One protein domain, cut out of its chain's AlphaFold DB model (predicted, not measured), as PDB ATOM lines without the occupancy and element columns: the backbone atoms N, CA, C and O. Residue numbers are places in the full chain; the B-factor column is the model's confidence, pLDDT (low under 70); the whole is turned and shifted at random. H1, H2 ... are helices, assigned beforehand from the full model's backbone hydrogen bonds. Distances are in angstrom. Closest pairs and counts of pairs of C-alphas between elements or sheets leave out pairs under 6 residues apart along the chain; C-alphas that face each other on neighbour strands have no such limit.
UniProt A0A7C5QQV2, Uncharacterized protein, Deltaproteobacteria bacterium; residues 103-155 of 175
ATOM      1  N   ASN A 103     -28.386 -43.319  18.942       93.88
ATOM      2  CA  ASN A 103     -27.446 -44.146  19.697       93.88
ATOM      3  C   ASN A 103     -26.022 -43.556  19.767       93.88
ATOM      4  O   ASN A 103     -25.124 -44.189  20.321       93.88
ATOM      5  N   GLU A 104     -25.773 -42.372  19.199       95.75
ATOM      6  CA  GLU A 104     -24.470 -41.711  19.307       95.75
ATOM      7  C   GLU A 104     -24.252 -41.203  20.745       95.75
ATOM      8  O   GLU A 104     -25.121 -40.510  21.282       95.75
ATOM      9  N   PRO A 105     -23.077 -41.428  21.366       96.31
ATOM     10  CA  PRO A 105     -22.809 -40.970  22.732       96.31
ATOM     11  C   PRO A 105     -23.044 -39.468  22.938       96.31
ATOM     12  O   PRO A 105     -23.591 -39.051  23.956       96.31
ATOM     13  N   ALA A 106     -22.684 -38.648  21.947       96.69
ATOM     14  CA  ALA A 106     -22.905 -37.206  21.999       96.69
ATOM     15  C   ALA A 106     -24.397 -36.834  22.005       96.69
ATOM     16  O   ALA A 106     -24.780 -35.831  22.606       96.69
ATOM     17  N   PHE A 107     -25.251 -37.636  21.364       97.12
ATOM     18  CA  PHE A 107     -26.684 -37.377  21.321       97.12
ATOM     19  C   PHE A 107     -27.358 -37.616  22.680       97.12
ATOM     20  O   PHE A 107     -28.250 -36.861  23.058       97.12
ATOM     21  N   LEU A 108     -26.854 -38.557  23.486       95.44
ATOM     22  CA  LEU A 108     -27.303 -38.734  24.874       95.44
ATOM     23  C   LEU A 108     -27.068 -37.469  25.722       95.44
ATOM     24  O   LEU A 108     -27.917 -37.088  26.527       95.44
ATOM     25  N   CYS A 109     -25.949 -36.764  25.508       97.88
ATOM     26  CA  CYS A 109     -25.694 -35.472  26.156       97.88
ATOM     27  C   CYS A 109     -26.677 -34.388  25.690       97.88
ATOM     28  O   CYS A 109     -27.095 -33.547  26.488       97.88
ATOM     29  N   VAL A 110     -27.064 -34.411  24.411       98.12
ATOM     30  CA  VAL A 110     -28.074 -33.500  23.860       98.12
ATOM     31  C   VAL A 110     -29.432 -33.748  24.510       98.12
ATOM     32  O   VAL A 110     -30.059 -32.788  24.951       98.12
ATOM     33  N   GLU A 111     -29.873 -35.000  24.637       97.19
ATOM     34  CA  GLU A 111     -31.127 -35.319  25.335       97.19
ATOM     35  C   GLU A 111     -31.113 -34.780  26.773       97.19
ATOM     36  O   GLU A 111     -32.017 -34.037  27.155       97.19
ATOM     37  N   GLY A 112     -30.030 -35.015  27.525       97.38
ATOM     38  CA  GLY A 112     -29.881 -34.479  28.882       97.38
ATOM     39  C   GLY A 112     -29.945 -32.944  28.954       97.38
ATOM     40  O   GLY A 112     -30.564 -32.382  29.863       97.38
ATOM     41  N   TYR A 113     -29.361 -32.241  27.978       97.88
ATOM     42  CA  TYR A 113     -29.481 -30.784  27.872       97.88
ATOM     43  C   TYR A 113     -30.935 -30.345  27.646       97.88
ATOM     44  O   TYR A 113     -31.427 -29.454  28.343       97.88
ATOM     45  N   PHE A 114     -31.654 -30.988  26.723       97.62
ATOM     46  CA  PHE A 114     -33.047 -30.644  26.423       97.62
ATOM     47  C   PHE A 114     -34.002 -30.978  27.576       97.62
ATOM     48  O   PHE A 114     -34.902 -30.186  27.863       97.62
ATOM     49  N   GLU A 115     -33.773 -32.076  28.296       97.19
ATOM     50  CA  GLU A 115     -34.495 -32.382  29.535       97.19
ATOM     51  C   GLU A 115     -34.277 -31.304  30.605       97.19
ATOM     52  O   GLU A 115     -35.215 -30.902  31.299       97.19
ATOM     53  N   CYS A 116     -33.040 -30.812  30.749       98.19
ATOM     54  CA  CYS A 116     -32.715 -29.738  31.686       98.19
ATOM     55  C   CYS A 116     -33.481 -28.451  31.347       98.19
ATOM     56  O   CYS A 116     -34.115 -27.859  32.225       98.19
ATOM     57  N   LEU A 117     -33.494 -28.052  30.071       98.00
ATOM     58  CA  LEU A 117     -34.253 -26.888  29.603       98.00
ATOM     59  C   LEU A 117     -35.751 -27.026  29.895       98.00
ATOM     60  O   LEU A 117     -36.364 -26.098  30.426       98.00
ATOM     61  N   GLN A 118     -36.325 -28.198  29.613       96.38
ATOM     62  CA  GLN A 118     -37.734 -28.478  29.874       96.38
ATOM     63  C   GLN A 118     -38.066 -28.362  31.368       96.38
ATOM     64  O   GLN A 118     -39.037 -27.696  31.729       96.38
ATOM     65  N   LYS A 119     -37.233 -28.934  32.251       97.62
ATOM     66  CA  LYS A 119     -37.381 -28.832  33.718       97.62
ATOM     67  C   LYS A 119     -37.293 -27.389  34.226       97.62
ATOM     68  O   LYS A 119     -37.861 -27.072  35.265       97.62
ATOM     69  N   LYS A 120     -36.596 -26.508  33.503       98.06
ATOM     70  CA  LYS A 120     -36.512 -25.067  33.793       98.06
ATOM     71  C   LYS A 120     -37.622 -24.241  33.133       98.06
ATOM     72  O   LYS A 120     -37.591 -23.019  33.226       98.06
ATOM     73  N   GLY A 121     -38.597 -24.880  32.481       96.81
ATOM     74  CA  GLY A 121     -39.707 -24.200  31.810       96.81
ATOM     75  C   GLY A 121     -39.306 -23.478  30.521       96.81
ATOM     76  O   GLY A 121     -40.076 -22.668  30.008       96.81
ATOM     77  N   ILE A 122     -38.115 -23.753  29.978       97.62
ATOM     78  CA  ILE A 122     -37.642 -23.142  28.735       97.62
ATOM     79  C   ILE A 122     -38.251 -23.911  27.560       97.62
ATOM     80  O   ILE A 122     -37.910 -25.065  27.302       97.62
ATOM     81  N   GLN A 123     -39.158 -23.259  26.832       93.31
ATOM     82  CA  GLN A 123     -39.835 -23.856  25.684       93.31
ATOM     83  C   GLN A 123     -39.051 -23.642  24.387       93.31
ATOM     84  O   GLN A 123     -38.811 -22.510  23.959       93.31
ATOM     85  N   ILE A 124     -38.711 -24.739  23.711       95.00
ATOM     86  CA  ILE A 124     -38.067 -24.716  22.396       95.00
ATOM     87  C   ILE A 124     -39.119 -24.911  21.303       95.00
ATOM     88  O   ILE A 124     -39.773 -25.945  21.237       95.00
ATOM     89  N   LYS A 125     -39.256 -23.923  20.410       91.75
ATOM     90  CA  LYS A 125     -40.281 -23.925  19.345       91.75
ATOM     91  C   LYS A 125     -40.090 -25.024  18.293       91.75
ATOM     92  O   LYS A 125     -41.069 -25.533  17.764       91.75
ATOM     93  N   LYS A 126     -38.838 -25.342  17.946       92.44
ATOM     94  CA  LYS A 126     -38.466 -26.365  16.951       92.44
ATOM     95  C   LYS A 126     -37.478 -27.352  17.582       92.44
ATOM     96  O   LYS A 126     -36.274 -27.214  17.354       92.44
ATOM     97  N   PRO A 127     -37.954 -28.285  18.424       94.12
ATOM     98  CA  PRO A 127     -37.086 -29.147  19.221       94.12
ATOM     99  C   PRO A 127     -36.162 -29.989  18.344       94.12
ATOM    100  O   PRO A 127     -34.959 -29.977  18.579       94.12
ATOM    101  N   SER A 128     -36.677 -30.621  17.285       95.06
ATOM    102  CA  SER A 128     -35.870 -31.499  16.433       95.06
ATOM    103  C   SER A 128     -34.717 -30.750  15.764       95.06
ATOM    104  O   SER A 128     -33.557 -31.157  15.830       95.06
ATOM    105  N   LYS A 129     -35.011 -29.560  15.232       94.94
ATOM    106  CA  LYS A 129     -34.009 -28.665  14.647       94.94
ATOM    107  C   LYS A 129     -32.964 -28.210  15.660       94.94
ATOM    108  O   LYS A 129     -31.774 -28.217  15.359       94.94
ATOM    109  N   ALA A 130     -33.388 -27.820  16.856       96.56
ATOM    110  CA  ALA A 130     -32.471 -27.378  17.896       96.56
ATOM    111  C   ALA A 130     -31.575 -28.527  18.395       96.56
ATOM    112  O   ALA A 130     -30.380 -28.314  18.593       96.56
ATOM    113  N   LYS A 131     -32.116 -29.746  18.530       97.50
ATOM    114  CA  LYS A 131     -31.353 -30.951  18.884       97.50
ATOM    115  C   LYS A 131     -30.282 -31.270  17.845       97.50
ATOM    116  O   LYS A 131     -29.152 -31.554  18.225       97.50
ATOM    117  N   ILE A 132     -30.590 -31.134  16.552       97.56
ATOM    118  CA  ILE A 132     -29.585 -31.263  15.486       97.56
ATOM    119  C   ILE A 132     -28.439 -30.269  15.697       97.56
ATOM    120  O   ILE A 132     -27.286 -30.681  15.688       97.56
ATOM    121  N   TYR A 133     -28.719 -28.986  15.938       97.31
ATOM    122  CA  TYR A 133     -27.650 -28.001  16.162       97.31
ATOM    123  C   TYR A 133     -26.835 -28.276  17.432       97.31
ATOM    124  O   TYR A 133     -25.613 -28.150  17.408       97.31
ATOM    125  N   ALA A 134     -27.480 -28.704  18.518       97.62
ATOM    126  CA  ALA A 134     -26.778 -29.104  19.734       97.62
ATOM    127  C   ALA A 134     -25.891 -30.337  19.495       97.62
ATOM    128  O   ALA A 134     -24.745 -30.358  19.930       97.62
ATOM    129  N   TYR A 135     -26.359 -31.323  18.729       98.12
ATOM    130  CA  TYR A 135     -25.538 -32.464  18.329       98.12
ATOM    131  C   TYR A 135     -24.355 -32.027  17.464       98.12
ATOM    132  O   TYR A 135     -23.226 -32.444  17.717       98.12
ATOM    133  N   LEU A 136     -24.578 -31.150  16.483       97.69
ATOM    134  CA  LEU A 136     -23.510 -30.641  15.623       97.69
ATOM    135  C   LEU A 136     -22.446 -29.882  16.420       97.69
ATOM    136  O   LEU A 136     -21.273 -30.019  16.098       97.69
ATOM    137  N   SER A 137     -22.814 -29.208  17.517       97.25
ATOM    138  CA  SER A 137     -21.836 -28.555  18.401       97.25
ATOM    139  C   SER A 137     -20.818 -29.503  19.054       97.25
ATOM    140  O   SER A 137     -19.787 -29.045  19.533       97.25
ATOM    141  N   SER A 138     -21.081 -30.814  19.049       96.81
ATOM    142  CA  SER A 138     -20.143 -31.838  19.531       96.81
ATOM    143  C   SER A 138     -19.133 -32.307  18.476       96.81
ATOM    144  O   SER A 138     -18.256 -33.113  18.785       96.81
ATOM    145  N   LYS A 139     -19.277 -31.873  17.218       96.69
ATOM    146  CA  LYS A 139     -18.440 -32.306  16.093       96.69
ATOM    147  C   LYS A 139     -17.338 -31.285  15.805       96.69
ATOM    148  O   LYS A 139     -17.399 -30.148  16.256       96.69
ATOM    149  N   GLU A 140     -16.340 -31.709  15.030       96.06
ATOM    150  CA  GLU A 140     -15.154 -30.904  14.693       96.06
ATOM    151  C   GLU A 140     -15.505 -29.554  14.047       96.06
ATOM    152  O   GLU A 140     -14.918 -28.541  14.412       96.06
ATOM    153  N   ASN A 141     -16.494 -29.534  13.144       96.06
ATOM    154  CA  ASN A 141     -17.017 -28.320  12.512       96.06
ATOM    155  C   ASN A 141     -18.460 -28.062  12.991       96.06
ATOM    156  O   ASN A 141     -19.423 -28.511  12.349       96.06
ATOM    157  N   PRO A 142     -18.637 -27.405  14.149       95.12
ATOM    158  CA  PRO A 142     -19.938 -27.251  14.799       95.12
ATOM    159  C   PRO A 142     -20.905 -26.303  14.075       95.12
ATOM    160  O   PRO A 142     -22.116 -26.348  14.292       95.12
ATOM    161  N   GLU A 143     -20.397 -25.441  13.200       94.88
ATOM    162  CA  GLU A 143     -21.138 -24.412  12.471       94.88
ATOM    163  C   GLU A 143     -21.850 -24.926  11.209       94.88
ATOM    164  O   GLU A 143     -22.604 -24.187  10.561       94.88
ATOM    165  N   LEU A 144     -21.620 -26.187  10.831       96.06
ATOM    166  CA  LEU A 144     -22.190 -26.752   9.616       96.06
ATOM    167  C   LEU A 144     -23.722 -26.765   9.666       96.06
ATOM    168  O   LEU A 144     -24.360 -27.150  10.640       96.06
ATOM    169  N   ARG A 145     -24.349 -26.401   8.544       94.12
ATOM    170  CA  ARG A 145     -25.783 -26.647   8.332       94.12
ATOM    171  C   ARG A 145     -26.014 -28.131   8.055       94.12
ATOM    172  O   ARG A 145     -25.145 -28.773   7.472       94.12
ATOM    173  N   LEU A 146     -27.212 -28.640   8.355       93.56
ATOM    174  CA  LEU A 146     -27.573 -30.062   8.223       93.56
ATOM    175  C   LEU A 146     -27.099 -30.706   6.905       93.56
ATOM    176  O   LEU A 146     -26.417 -31.726   6.924       93.56
ATOM    177  N   GLY A 147     -27.383 -30.077   5.759       92.44
ATOM    178  CA  GLY A 147     -26.961 -30.602   4.454       92.44
ATOM    179  C   GLY A 147     -25.437 -30.652   4.256       92.44
ATOM    180  O   GLY A 147     -24.937 -31.549   3.582       92.44
ATOM    181  N   ASN A 148     -24.685 -29.728   4.859       95.38
ATOM    182  CA  ASN A 148     -23.220 -29.752   4.832       95.38
ATOM    183  C   ASN A 148     -22.663 -30.772   5.831       95.38
ATOM    184  O   ASN A 148     -21.716 -31.474   5.499       95.38
ATOM    185  N   ALA A 149     -23.285 -30.916   7.001       96.56
ATOM    186  CA  ALA A 149     -22.936 -31.947   7.974       96.56
ATOM    187  C   ALA A 149     -23.146 -33.367   7.412       96.56
ATOM    188  O   ALA A 149     -22.310 -34.245   7.616       96.56
ATOM    189  N   ALA A 150     -24.204 -33.583   6.621       94.81
ATOM    190  CA  ALA A 150     -24.405 -34.834   5.888       94.81
ATOM    191  C   ALA A 150     -23.262 -35.110   4.892       94.81
ATOM    192  O   ALA A 150     -22.737 -36.220   4.846       94.81
ATOM    193  N   LYS A 151     -22.806 -34.092   4.144       94.94
ATOM    194  CA  LYS A 151     -21.637 -34.210   3.247       94.94
ATOM    195  C   LYS A 151     -20.332 -34.457   4.008       94.94
ATOM    196  O   LYS A 151     -19.488 -35.205   3.525       94.94
ATOM    197  N   ALA A 152     -20.195 -33.876   5.197       95.88
ATOM    198  CA  ALA A 152     -19.089 -34.113   6.120       95.88
ATOM    199  C   ALA A 152     -19.172 -35.479   6.835       95.88
ATOM    200  O   ALA A 152     -18.354 -35.762   7.702       95.88
ATOM    201  N   LYS A 153     -20.134 -36.341   6.463       95.19
ATOM    202  CA  LYS A 153     -20.332 -37.696   7.004       95.19
ATOM    203  C   LYS A 153     -20.673 -37.735   8.500       95.19
ATOM    204  O   LYS A 153     -20.468 -38.755   9.146       95.19
ATOM    205  N   TYR A 154     -21.247 -36.659   9.049       96.00
ATOM    206  CA  TYR A 154     -21.724 -36.632  10.444       96.00
ATOM    207  C   TYR A 154     -23.030 -37.412  10.652       96.00
ATOM    208  O   TYR A 154     -23.434 -37.647  11.790       96.00
ATOM    209  N   PHE A 155     -23.673 -37.812   9.552       95.75
ATOM    210  CA  PHE A 155     -24.835 -38.690   9.521       95.75
ATOM    211  C   PHE A 155     -24.518 -39.892   8.634       95.75
ATOM    212  O   PHE A 155     -24.082 -39.731   7.490       95.75
TER     213      PHE A 155
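What this domain is: This is residues 103 to 155 of the 175 residues of an uncharacterized protein of Deltaproteobacteria bacterium (UniProt A0A7C5QQV2). A loose helical hairpin, H1 and H2, opens like a V from near Phe 107 and Tyr 135, and a short third helix, H3, lies beyond H2 on the side away from H1. The three helices stand in a rough row with H2 in the middle, and residues 115 to 121, of which 115 to 119 belong to H1, stick out at the open end of the V. The printed part has 53 residues with three named helices, in the order H1, H2, H3, and no named strand; the class is all helix. It is only just compact, close to loose, with a radius of gyration of the C-alphas of 11.7 A, and elongated, with spans of 35 by 22 by 16 A.

Where its parts are: H1, the longest helix, holds residues 105 to 119 and measures 21.9 A from its first C-alpha at (-22.809, -40.970, 22.732) to its last at (-37.381, -28.832, 33.718). H2 holds residues 127 to 136 and measures 14.1 A. H3 holds residues 146 to 151 and measures 8.8 A, ending with C-alpha 151 at (-21.637, -34.210, 3.247).

How they stand to each other: H1 and H2 form a helical hairpin and touch, their closest C-alphas being those of Phe 107 and Tyr 135, 5.9 A apart. They run opposite ways at a steep tilt of 43 degrees. H2 and H3 are close but not clearly touching, their closest C-alphas being those of Ile 132 and Leu 146, 7.6 A apart. They run the same way at a steep tilt of 40 degrees. H1 and H3 are apart. Every O i to N i+4 pair is within hydrogen-bond range in H2 and H3, and 10 of 11 are in H1.

The domain as a whole: The two C-alphas farthest apart are those of Gly 121 and Lys 151, 35.3 A. The printed part has no cut, and both links are short. The mean pLDDT of the printed part is 96.1, and no printed residue is under 70.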